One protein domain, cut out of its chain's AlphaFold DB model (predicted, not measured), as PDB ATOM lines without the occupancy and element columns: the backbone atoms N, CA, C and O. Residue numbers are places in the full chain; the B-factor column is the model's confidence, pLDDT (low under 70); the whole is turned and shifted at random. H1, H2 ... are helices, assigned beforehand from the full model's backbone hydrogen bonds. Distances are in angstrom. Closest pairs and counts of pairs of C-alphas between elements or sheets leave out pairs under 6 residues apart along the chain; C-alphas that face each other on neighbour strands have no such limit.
ATOM      1  N   GLY A  46     -58.554  36.940 335.208       96.69
ATOM      2  CA  GLY A  46     -58.152  35.981 334.189       96.69
ATOM      3  C   GLY A  46     -57.232  36.603 333.134       96.69
ATOM      4  O   GLY A  46     -56.364  37.423 333.425       96.69
ATOM      5  N   VAL A  47     -57.439  36.220 331.872       95.25
ATOM      6  CA  VAL A  47     -56.601  36.646 330.729       95.25
ATOM      7  C   VAL A  47     -56.954  38.029 330.167       95.25
ATOM      8  O   VAL A  47     -56.293  38.520 329.255       95.25
ATOM      9  N   CYS A  48     -58.009  38.661 330.676       97.69
ATOM     10  CA  CYS A  48     -58.462  39.971 330.223       97.69
ATOM     11  C   CYS A  48     -57.640  41.079 330.901       97.69
ATOM     12  O   CYS A  48     -57.450  41.068 332.119       97.69
ATOM     13  N   GLY A  49     -57.185  42.080 330.137       97.75
ATOM     14  CA  GLY A  49     -56.520  43.287 330.650       97.75
ATOM     15  C   GLY A  49     -57.485  44.256 331.344       97.75
ATOM     16  O   GLY A  49     -57.519  45.441 331.026       97.75
ATOM     17  N   SER A  50     -58.304  43.754 332.268       98.31
ATOM     18  CA  SER A  50     -59.400  44.464 332.935       98.31
ATOM     19  C   SER A  50     -59.062  44.974 334.336       98.31
ATOM     20  O   SER A  50     -59.949  45.481 335.017       98.31
ATOM     21  N   SER A  51     -57.799  44.913 334.773       98.19
ATOM     22  CA  SER A  51     -57.362  45.362 336.111       98.19
ATOM     23  C   SER A  51     -57.864  46.764 336.480       98.19
ATOM     24  O   SER A  51     -58.217  47.026 337.628       98.19
ATOM     25  N   TRP A  52     -57.964  47.658 335.496       98.50
ATOM     26  CA  TRP A  52     -58.506  49.006 335.648       98.50
ATOM     27  C   TRP A  52     -59.971  49.024 336.121       98.50
ATOM     28  O   TRP A  52     -60.341  49.880 336.928       98.50
ATOM     29  N   ALA A  53     -60.793  48.087 335.644       98.38
ATOM     30  CA  ALA A  53     -62.189  47.930 336.037       98.38
ATOM     31  C   ALA A  53     -62.295  47.312 337.437       98.38
ATOM     32  O   ALA A  53     -63.019  47.846 338.270       98.38
ATOM     33  N   PHE A  54     -61.506  46.272 337.729       98.69
ATOM     34  CA  PHE A  54     -61.437  45.645 339.058       98.69
ATOM     35  C   PHE A  54     -60.985  46.635 340.142       98.69
ATOM     36  O   PHE A  54     -61.567  46.703 341.226       98.69
ATOM     37  N   ALA A  55     -59.979  47.461 339.847       98.56
ATOM     38  CA  ALA A  55     -59.517  48.506 340.757       98.56
ATOM     39  C   ALA A  55     -60.602  49.566 341.017       98.56
ATOM     40  O   ALA A  55     -60.769  50.019 342.149       98.56
ATOM     41  N   ALA A  56     -61.373  49.939 339.991       98.50
ATOM     42  CA  ALA A  56     -62.477  50.880 340.156       98.50
ATOM     43  C   ALA A  56     -63.626  50.271 340.975       98.50
ATOM     44  O   ALA A  56     -64.106  50.885 341.926       98.50
ATOM     45  N   VAL A  57     -64.039  49.050 340.637       98.56
ATOM     46  CA  VAL A  57     -65.119  48.336 341.324       98.56
ATOM     47  C   VAL A  57     -64.789  48.099 342.791       98.56
ATOM     48  O   VAL A  57     -65.568  48.514 343.644       98.56
ATOM     49  N   SER A  58     -63.619  47.540 343.106       98.44
ATOM     50  CA  SER A  58     -63.221  47.274 344.498       98.44
ATOM     51  C   SER A  58     -63.212  48.538 345.365       98.44
ATOM     52  O   SER A  58     -63.632  48.500 346.526       98.44
ATOM     53  N   GLN A  59     -62.806  49.686 344.808       98.38
ATOM     54  CA  GLN A  59     -62.892  50.965 345.511       98.38
ATOM     55  C   GLN A  59     -64.349  51.393 345.741       98.38
ATOM     56  O   GLN A  59     -64.688  51.795 346.853       98.38
ATOM     57  N   LEU A  60     -65.215  51.308 344.724       98.44
ATOM     58  CA  LEU A  60     -66.631  51.680 344.846       98.44
ATOM     59  C   LEU A  60     -67.369  50.799 345.861       98.44
ATOM     60  O   LEU A  60     -68.114  51.325 346.687       98.44
ATOM     61  N   GLU A  61     -67.119  49.490 345.842       98.62
ATOM     62  CA  GLU A  61     -67.644  48.531 346.819       98.62
ATOM     63  C   GLU A  61     -67.198  48.892 348.239       98.62
ATOM     64  O   GLU A  61     -68.030  48.998 349.140       98.62
ATOM     65  N   SER A  62     -65.904  49.174 348.431       98.44
ATOM     66  CA  SER A  62     -65.359  49.541 349.744       98.44
ATOM     67  C   SER A  62     -65.941  50.854 350.263       98.44
ATOM     68  O   SER A  62     -66.330  50.958 351.427       98.44
ATOM     69  N   LEU A  63     -66.050  51.869 349.400       97.94
ATOM     70  CA  LEU A  63     -66.666  53.151 349.747       97.94
ATOM     71  C   LEU A  63     -68.145  52.985 350.108       97.94
ATOM     72  O   LEU A  63     -68.623  53.601 351.064       97.94
ATOM     73  N   TYR A  64     -68.866  52.145 349.364       97.62
ATOM     74  CA  TYR A  64     -70.252  51.823 349.666       97.62
ATOM     75  C   TYR A  64     -70.375  51.107 351.015       97.62
ATOM     76  O   TYR A  64     -71.209  51.508 351.828       97.62
ATOM     77  N   ALA A  65     -69.518  50.123 351.293       97.88
ATOM     78  CA  ALA A  65     -69.511  49.385 352.551       97.88
ATOM     79  C   ALA A  65     -69.199  50.287 353.751       97.88
ATOM     80  O   ALA A  65     -69.937  50.270 354.733       97.88
ATOM     81  N   ILE A  66     -68.189  51.159 353.649       97.25
ATOM     82  CA  ILE A  66     -67.851  52.133 354.701       97.25
ATOM     83  C   ILE A  66     -69.044  53.042 355.016       97.25
ATOM     84  O   ILE A  66     -69.324  53.331 356.182       97.25
ATOM     85  N   LYS A  67     -69.747  53.513 353.980       97.44
ATOM     86  CA  LYS A  67     -70.855  54.460 354.134       97.44
ATOM     87  C   LYS A  67     -72.134  53.803 354.650       97.44
ATOM     88  O   LYS A  67     -72.839  54.414 355.447       97.44
ATOM     89  N   ASN A  68     -72.452  52.608 354.163       96.56
ATOM     90  CA  ASN A  68     -73.762  51.982 354.358       96.56
ATOM     91  C   ASN A  68     -73.721  50.758 355.277       96.56
ATOM     92  O   ASN A  68     -74.772  50.186 355.541       96.56
ATOM     93  N   GLN A  69     -72.538  50.354 355.752       96.44
ATOM     94  CA  GLN A  69     -72.345  49.152 356.571       96.44
ATOM     95  C   GLN A  69     -72.843  47.873 355.876       96.44
ATOM     96  O   GLN A  69     -73.305  46.937 356.521       96.44
ATOM     97  N   ASN A  70     -72.766  47.850 354.543       95.94
ATOM     98  CA  ASN A  70     -73.222  46.742 353.714       95.94
ATOM     99  C   ASN A  70     -72.222  46.486 352.584       95.94
ATOM    100  O   ASN A  70     -71.994  47.366 351.753       95.94
ATOM    101  N   LEU A  71     -71.632  45.292 352.556       97.31
ATOM    102  CA  LEU A  71     -70.692  44.889 351.518       97.31
ATOM    103  C   LEU A  71     -71.458  44.254 350.352       97.31
ATOM    104  O   LEU A  71     -72.108  43.225 350.513       97.31
ATOM    105  N   ILE A  72     -71.379  44.887 349.182       97.75
ATOM    106  CA  ILE A  72     -72.026  44.435 347.945       97.75
ATOM    107  C   ILE A  72     -70.975  44.098 346.896       97.75
ATOM    108  O   ILE A  72     -69.869  44.638 346.945       97.75
ATOM    109  N   LYS A  73     -71.340  43.260 345.925       98.38
ATOM    110  CA  LYS A  73     -70.519  42.976 344.749       98.38
ATOM    111  C   LYS A  73     -71.092  43.697 343.527       98.38
ATOM    112  O   LYS A  73     -72.247  43.472 343.162       98.38
ATOM    113  N   LEU A  74     -70.292  44.564 342.919       98.44
ATOM    114  CA  LEU A  74     -70.621  45.323 341.713       98.44
ATOM    115  C   LEU A  74     -69.989  44.672 340.478       98.44
ATOM    116  O   LEU A  74     -68.990  43.971 340.599       98.44
ATOM    117  N   SER A  75     -70.566  44.934 339.306       97.81
ATOM    118  CA  SER A  75     -70.160  44.334 338.032       97.81
ATOM    119  C   SER A  75     -68.926  45.007 337.424       97.81
ATOM    120  O   SER A  75     -69.003  46.110 336.868       97.81
ATOM    121  N   GLU A  76     -67.787  44.314 337.424       98.25
ATOM    122  CA  GLU A  76     -66.640  44.690 336.590       98.25
ATOM    123  C   GLU A  76     -66.982  44.634 335.099       98.25
ATOM    124  O   GLU A  76     -66.507  45.460 334.310       98.25
ATOM    125  N   GLN A  77     -67.834  43.682 334.704       97.50
ATOM    126  CA  GLN A  77     -68.196  43.475 333.308       97.50
ATOM    127  C   GLN A  77     -68.884  44.693 332.706       97.50
ATOM    128  O   GLN A  77     -68.603  45.017 331.552       97.50
ATOM    129  N   GLN A  78     -69.731  45.404 333.454       96.38
ATOM    130  CA  GLN A  78     -70.361  46.622 332.954       96.38
ATOM    131  C   GLN A  78     -69.314  47.658 332.538       96.38
ATOM    132  O   GLN A  78     -69.432  48.240 331.461       96.38
ATOM    133  N   LEU A  79     -68.265  47.865 333.338       97.00
ATOM    134  CA  LEU A  79     -67.204  48.811 332.989       97.00
ATOM    135  C   LEU A  79     -66.450  48.352 331.745       97.00
ATOM    136  O   LEU A  79     -66.299  49.127 330.806       97.00
ATOM    137  N   ILE A  80     -66.042  47.083 331.705       97.00
ATOM    138  CA  ILE A  80     -65.311  46.489 330.572       97.00
ATOM    139  C   ILE A  80     -66.111  46.595 329.272       97.00
ATOM    140  O   ILE A  80     -65.540  46.782 328.200       97.00
ATOM    141  N   SER A  81     -67.430  46.472 329.383       95.00
ATOM    142  CA  SER A  81     -68.362  46.494 328.263       95.00
ATOM    143  C   SER A  81     -68.679  47.913 327.793       95.00
ATOM    144  O   SER A  81     -68.779  48.151 326.590       95.00
ATOM    145  N   CYS A  82     -68.894  48.833 328.739       94.19
ATOM    146  CA  CYS A  82     -69.646  50.066 328.497       94.19
ATOM    147  C   CYS A  82     -68.880  51.351 328.796       94.19
ATOM    148  O   CYS A  82     -69.316  52.413 328.346       94.19
ATOM    149  N   ALA A  83     -67.785  51.302 329.563       93.88
ATOM    150  CA  ALA A  83     -67.017  52.511 329.817       93.88
ATOM    151  C   ALA A  83     -66.392  52.981 328.492       93.88
ATOM    152  O   ALA A  83     -65.712  52.195 327.828       93.88
ATOM    153  N   PRO A  84     -66.622  54.240 328.085       91.19
ATOM    154  CA  PRO A  84     -66.166  54.731 326.795       91.19
ATOM    155  C   PRO A  84     -64.645  54.918 326.772       91.19
ATOM    156  O   PRO A  84     -63.951  54.789 327.786       91.19
ATOM    157  N   LEU A  85     -64.134  55.296 325.598       92.06
ATOM    158  CA  LEU A  85     -62.740  55.691 325.429       92.06
ATOM    159  C   LEU A  85     -62.302  56.713 326.499       92.06
ATOM    160  O   LEU A  85     -63.076  57.609 326.848       92.06
ATOM    161  N   PRO A  86     -61.057  56.606 327.000       94.38
ATOM    162  CA  PRO A  86     -59.985  55.738 326.505       94.38
ATOM    163  C   PRO A  86     -59.968  54.315 327.100       94.38
ATOM    164  O   PRO A  86     -58.969  53.619 326.946       94.38
ATOM    165  N   ASN A  87     -61.034  53.856 327.766       96.81
ATOM    166  CA  ASN A  87     -61.122  52.463 328.205       96.81
ATOM    167  C   ASN A  87     -61.440  51.549 327.014       96.81
ATOM    168  O   ASN A  87     -62.354  51.819 326.237       96.81
ATOM    169  N   LEU A  88     -60.671  50.470 326.864       96.06
ATOM    170  CA  LEU A  88     -60.705  49.574 325.702       96.06
ATOM    171  C   LEU A  88     -61.051  48.130 326.107       96.06
ATOM    172  O   LEU A  88     -60.580  47.158 325.508       96.06
ATOM    173  N   GLY A  89     -61.861  47.978 327.158       95.44
ATOM    174  CA  GLY A  89     -62.238  46.680 327.713       95.44
ATOM    175  C   GLY A  89     -61.012  45.867 328.140       95.44
ATOM    176  O   GLY A  89     -60.225  46.314 328.975       95.44
ATOM    177  N   CYS A  90     -60.832  44.679 327.556       97.50
ATOM    178  CA  CYS A  90     -59.693  43.800 327.835       97.50
ATOM    179  C   CYS A  90     -58.346  44.279 327.278       97.50
ATOM    180  O   CYS A  90     -57.332  43.665 327.602       97.50
ATOM    181  N   LEU A  91     -58.299  45.338 326.464       97.31
ATOM    182  CA  LEU A  91     -57.034  45.918 325.991       97.31
ATOM    183  C   LEU A  91     -56.426  46.915 326.991       97.31
ATOM    184  O   LEU A  91     -55.393  47.516 326.708       97.31
ATOM    185  N   GLY A  92     -57.057  47.095 328.152       97.31
ATOM    186  CA  GLY A  92     -56.635  48.043 329.171       97.31
ATOM    187  C   GLY A  92     -57.552  49.255 329.279       97.31
ATOM    188  O   GLY A  92     -58.518  49.437 328.533       97.31
ATOM    189  N   GLY A  93     -57.240  50.089 330.261       97.44
ATOM    190  CA  GLY A  93     -58.024  51.259 330.611       97.44
ATOM    191  C   GLY A  93     -57.462  51.939 331.851       97.44
ATOM    192  O   GLY A  93     -56.387  51.596 332.344       97.44
ATOM    193  N   ASN A  94     -58.195  52.918 332.358       98.12
ATOM    194  CA  ASN A  94     -57.827  53.697 333.524       98.12
ATOM    195  C   ASN A  94     -59.060  53.905 334.415       98.12
ATOM    196  O   ASN A  94     -60.107  54.399 333.980       98.12
ATOM    197  N   SER A  95     -58.915  53.527 335.686       98.38
ATOM    198  CA  SER A  95     -59.970  53.573 336.701       98.38
ATOM    199  C   SER A  95     -60.581  54.963 336.881       98.38
ATOM    200  O   SER A  95     -61.760  55.058 337.199       98.38
ATOM    201  N   LEU A  96     -59.843  56.045 336.605       97.25
ATOM    202  CA  LEU A  96     -60.377  57.408 336.665       97.25
ATOM    203  C   LEU A  96     -61.551  57.606 335.695       97.25
ATOM    204  O   LEU A  96     -62.596  58.123 336.085       97.25
ATOM    205  N   TYR A  97     -61.422  57.139 334.452       96.38
ATOM    206  CA  TYR A  97     -62.515  57.213 333.477       96.38
ATOM    207  C   TYR A  97     -63.651  56.251 333.816       96.38
ATOM    208  O   TYR A  97     -64.809  56.526 333.507       96.38
ATOM    209  N   ALA A  98     -63.335  55.145 334.489       97.44
ATOM    210  CA  ALA A  98     -64.347  54.249 335.022       97.44
ATOM    211  C   ALA A  98     -65.204  54.946 336.092       97.44
ATOM    212  O   ALA A  98     -66.427  54.854 336.043       97.44
ATOM    213  N   PHE A  99     -64.587  55.708 337.002       97.44
ATOM    214  CA  PHE A  99     -65.313  56.514 337.988       97.44
ATOM    215  C   PHE A  99     -66.170  57.603 337.338       97.44
ATOM    216  O   PHE A  99     -67.310  57.817 337.747       97.44
ATOM    217  N   GLU A 100     -65.667  58.275 336.300       95.81
ATOM    218  CA  GLU A 100     -66.461  59.265 335.561       95.81
ATOM    219  C   GLU A 100     -67.663  58.632 334.845       95.81
ATOM    220  O   GLU A 100     -68.740  59.228 334.802       95.81
ATOM    221  N   TYR A 101     -67.511  57.410 334.326       94.44
ATOM    222  CA  TYR A 101     -68.622  56.639 333.776       94.44
ATOM    223  C   TYR A 101     -69.659  56.298 334.859       94.44
ATOM    224  O   TYR A 101     -70.836  56.626 334.697       94.44
ATOM    225  N   THR A 102     -69.246  55.711 335.989       95.81
ATOM    226  CA  THR A 102     -70.188  55.296 337.049       95.81
ATOM    227  C   THR A 102     -70.880  56.474 337.715       95.81
ATOM    228  O   THR A 102     -72.040  56.370 338.104       95.81
ATOM    229  N   LYS A 103     -70.222  57.633 337.787       93.31
ATOM    230  CA  LYS A 103     -70.836  58.879 338.258       93.31
ATOM    231  C   LYS A 103     -72.021  59.318 337.394       93.31
ATOM    232  O   LYS A 103     -72.943  59.939 337.917       93.31
ATOM    233  N   LYS A 104     -71.991  59.036 336.087       90.94
ATOM    234  CA  LYS A 104     -73.037  59.434 335.130       90.94
ATOM    235  C   LYS A 104     -74.111  58.369 334.941       90.94
ATOM    236  O   LYS A 104     -75.270  58.721 334.763       90.94
ATOM    237  N   HIS A 105     -73.729  57.095 334.966       89.44
ATOM    238  CA  HIS A 105     -74.601  55.985 334.564       89.44
ATOM    239  C   HIS A 105     -74.944  55.016 335.701       89.44
ATOM    240  O   HIS A 105     -75.754  54.113 335.509       89.44
ATOM    241  N   GLY A 106     -74.337  55.182 336.876       93.88
ATOM    242  CA  GLY A 106     -74.385  54.177 337.931       93.88
ATOM    243  C   GLY A 106     -73.573  52.928 337.579       93.88
ATOM    244  O   GLY A 106     -72.798  52.901 336.620       93.88
ATOM    245  N   ILE A 107     -73.734  51.895 338.402       95.94
ATOM    246  CA  ILE A 107     -73.106  50.588 338.220       95.94
ATOM    247  C   ILE A 107     -74.008  49.495 338.803       95.94
ATOM    248  O   ILE A 107     -74.654  49.704 339.829       95.94
ATOM    249  N   MET A 108     -74.070  48.358 338.119       95.31
ATOM    250  CA  MET A 108     -74.888  47.199 338.451       95.31
ATOM    251  C   MET A 108     -74.245  46.301 339.494       95.31
ATOM    252  O   MET A 108     -73.034  46.356 339.724       95.31
ATOM    253  N   LEU A 109     -75.064  45.424 340.073       97.38
ATOM    254  CA  LEU A 109     -74.573  44.295 340.845       97.38
ATOM    255  C   LEU A 109     -73.944  43.254 339.916       97.38
ATOM    256  O   LEU A 109     -74.352  43.089 338.767       97.38
ATOM    257  N   GLU A 110     -72.990  42.500 340.449       96.81
ATOM    258  CA  GLU A 110     -72.381  41.368 339.737       96.81
ATOM    259  C   GLU A 110     -73.411  40.296 339.362       96.81
ATOM    260  O   GLU A 110     -73.300  39.665 338.318       96.81
ATOM    261  N   LEU A 111     -74.462  40.125 340.169       95.25
ATOM    262  CA  LEU A 111     -75.546  39.185 339.869       95.25
ATOM    263  C   LEU A 111     -76.348  39.571 338.617       95.25
ATOM    264  O   LEU A 111     -76.838  38.686 337.922       95.25
ATOM    265  N   ASP A 112     -76.471  40.869 338.329       93.56
ATOM    266  CA  ASP A 112     -77.244  41.369 337.188       93.56
ATOM    267  C   ASP A 112     -76.417  41.364 335.898       93.56
ATOM    268  O   ASP A 112     -76.960  41.153 334.812       93.56
ATOM    269  N   TYR A 113     -75.099  41.573 336.007       93.88
ATOM    270  CA  TYR A 113     -74.193  41.488 334.864       93.88
ATOM    271  C   TYR A 113     -72.854  40.821 335.231       93.88
ATOM    272  O   TYR A 113     -71.871  41.520 335.487       93.88
ATOM    273  N   PRO A 114     -72.798  39.476 335.220       95.31
ATOM    274  CA  PRO A 114     -71.633  38.728 335.685       95.31
ATOM    275  C   PRO A 114     -70.380  38.901 334.827       95.31
ATOM    276  O   PRO A 114     -70.451  39.127 333.611       95.31
ATOM    277  N   TYR A 115     -69.221  38.698 335.448       96.12
ATOM    278  CA  TYR A 115     -67.930  38.746 334.781       96.12
ATOM    279  C   TYR A 115     -67.760  37.659 333.712       96.12
ATOM    280  O   TYR A 115     -67.886  36.464 333.970       96.12
ATOM    281  N   ALA A 116     -67.432  38.081 332.487       94.44
ATOM    282  CA  ALA A 116     -67.318  37.207 331.318       94.44
ATOM    283  C   ALA A 116     -65.895  37.134 330.735       94.44
ATOM    284  O   ALA A 116     -65.704  36.499 329.697       94.44
ATOM    285  N   GLN A 117     -64.911  37.802 331.356       92.25
ATOM    286  CA  GLN A 117     -63.498  37.795 330.933       92.25
ATOM    287  C   GLN A 117     -63.254  38.238 329.477       92.25
ATOM    288  O   GLN A 117     -62.245  37.881 328.871       92.25
ATOM    289  N   LYS A 118     -64.162  39.025 328.891       90.50
ATOM    290  CA  LYS A 118     -64.057  39.483 327.499       90.50
ATOM    291  C   LYS A 118     -64.665  40.865 327.295       90.50
ATOM    292  O   LYS A 118     -65.626  41.241 327.968       90.50
ATOM    293  N   SER A 119     -64.146  41.587 326.305       85.62
ATOM    294  CA  SER A 119     -64.806  42.780 325.774       85.62
ATOM    295  C   SER A 119     -66.091  42.361 325.058       85.62
ATOM    296  O   SER A 119     -66.054  41.564 324.121       85.62
ATOM    297  N   SER A 120     -67.228  42.892 325.493       78.44
ATOM    298  CA  SER A 120     -68.535  42.685 324.865       78.44
ATOM    299  C   SER A 120     -69.352  43.951 325.053       78.44
ATOM    300  O   SER A 120     -69.463  44.414 326.174       78.44
ATOM    301  N   ASN A 121     -69.932  44.520 324.001       73.62
ATOM    302  CA  ASN A 121     -70.754  45.734 324.104       73.62
ATOM    303  C   ASN A 121     -72.265  45.446 324.046       73.62
ATOM    304  O   ASN A 121     -73.062  46.382 324.091       73.62
ATOM    305  N   THR A 122     -72.668  44.169 323.973       68.19
ATOM    306  CA  THR A 122     -74.058  43.744 323.731       68.19
ATOM    307  C   THR A 122     -75.053  44.367 324.707       68.19
ATOM    308  O   THR A 122     -76.153  44.743 324.319       68.19
ATOM    309  N   PHE A 123     -74.668  44.507 325.973       71.38
ATOM    310  CA  PHE A 123     -75.551  45.005 327.021       71.38
ATOM    311  C   PHE A 123     -75.625  46.543 327.071       71.38
ATOM    312  O   PHE A 123     -76.638  47.112 327.464       71.38
ATOM    313  N   CYS A 124     -74.588  47.240 326.603       72.88
ATOM    314  CA  CYS A 124     -74.448  48.693 326.741       72.88
ATOM    315  C   CYS A 124     -75.396  49.489 325.843       72.88
ATOM    316  O   CYS A 124     -75.738  50.627 326.160       72.88
TER     317      CYS A 124
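This is residues 46 to 124 of the 131 residues of the protein "Pept_C1 domain-containing protein" of Pseudocohnilembus persalinus (UniProt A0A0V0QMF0). One long helix, H1, makes the longest axis, and two shorter helices, H2 and H3, pack on its first turns at steep angles, close to each other. From the far end of H1 residues 69 to 75 fold back to H2, and the long last stretch, residues 106 to 124, wraps round H2. The printed part has 79 residues with three named helices, H1, H2 and H3 in that order, and no named strand; the class is all helix, though under half of the residues, 36 of 79, are in named elements. The whole is compact, with a radius of gyration of the C-alphas of 11.6 A, and spans 34 by 23 by 21 A.

Start at H1, residues 51 to 68. With residues 53 to 57 alone it touches H2, residues 76 to 82; the closest C-alphas, of Ala 53 and Glu 76, are 5.5 A apart, at a steep tilt of 63 degrees, opposite ways. With residues 52 to 56 alone H1 touches H3, residues 95 to 105; the closest C-alphas, of Trp 52 and Ser 95, are 4.9 A apart, at a steep tilt of 57 degrees, the same way. H2 and H3 are close but not clearly touching: their closest C-alphas, of Leu 79 and Ala 98, are 6.5 A apart, and their lines are only just about perpendicular, at 73 degrees. In H1 and H2 every O i to N i+4 pair is within hydrogen-bond range; in H3 6 of 7 are.

Find C-alpha 51 at (-57.362, 45.362, 336.111); from there H1 runs 25.4 A to C-alpha 68 at (-73.762, 51.982, 354.358). H2, from Glu 76 to Cys 82, measures 10.2 A. H3, from Ser 95, measures 15.0 A and ends at C-alpha 105, at (-74.601, 55.985, 334.564).

Look to Gln 69 and Leu 91 for the two C-alphas farthest apart, 34.4 A. The printed part has no cut; the link from H1 to H2 is short, and that from H2 to H3, residues 83 to 94, is long. The mean pLDDT of the printed part is 94.7, and one residue, Thr 122, is under 70.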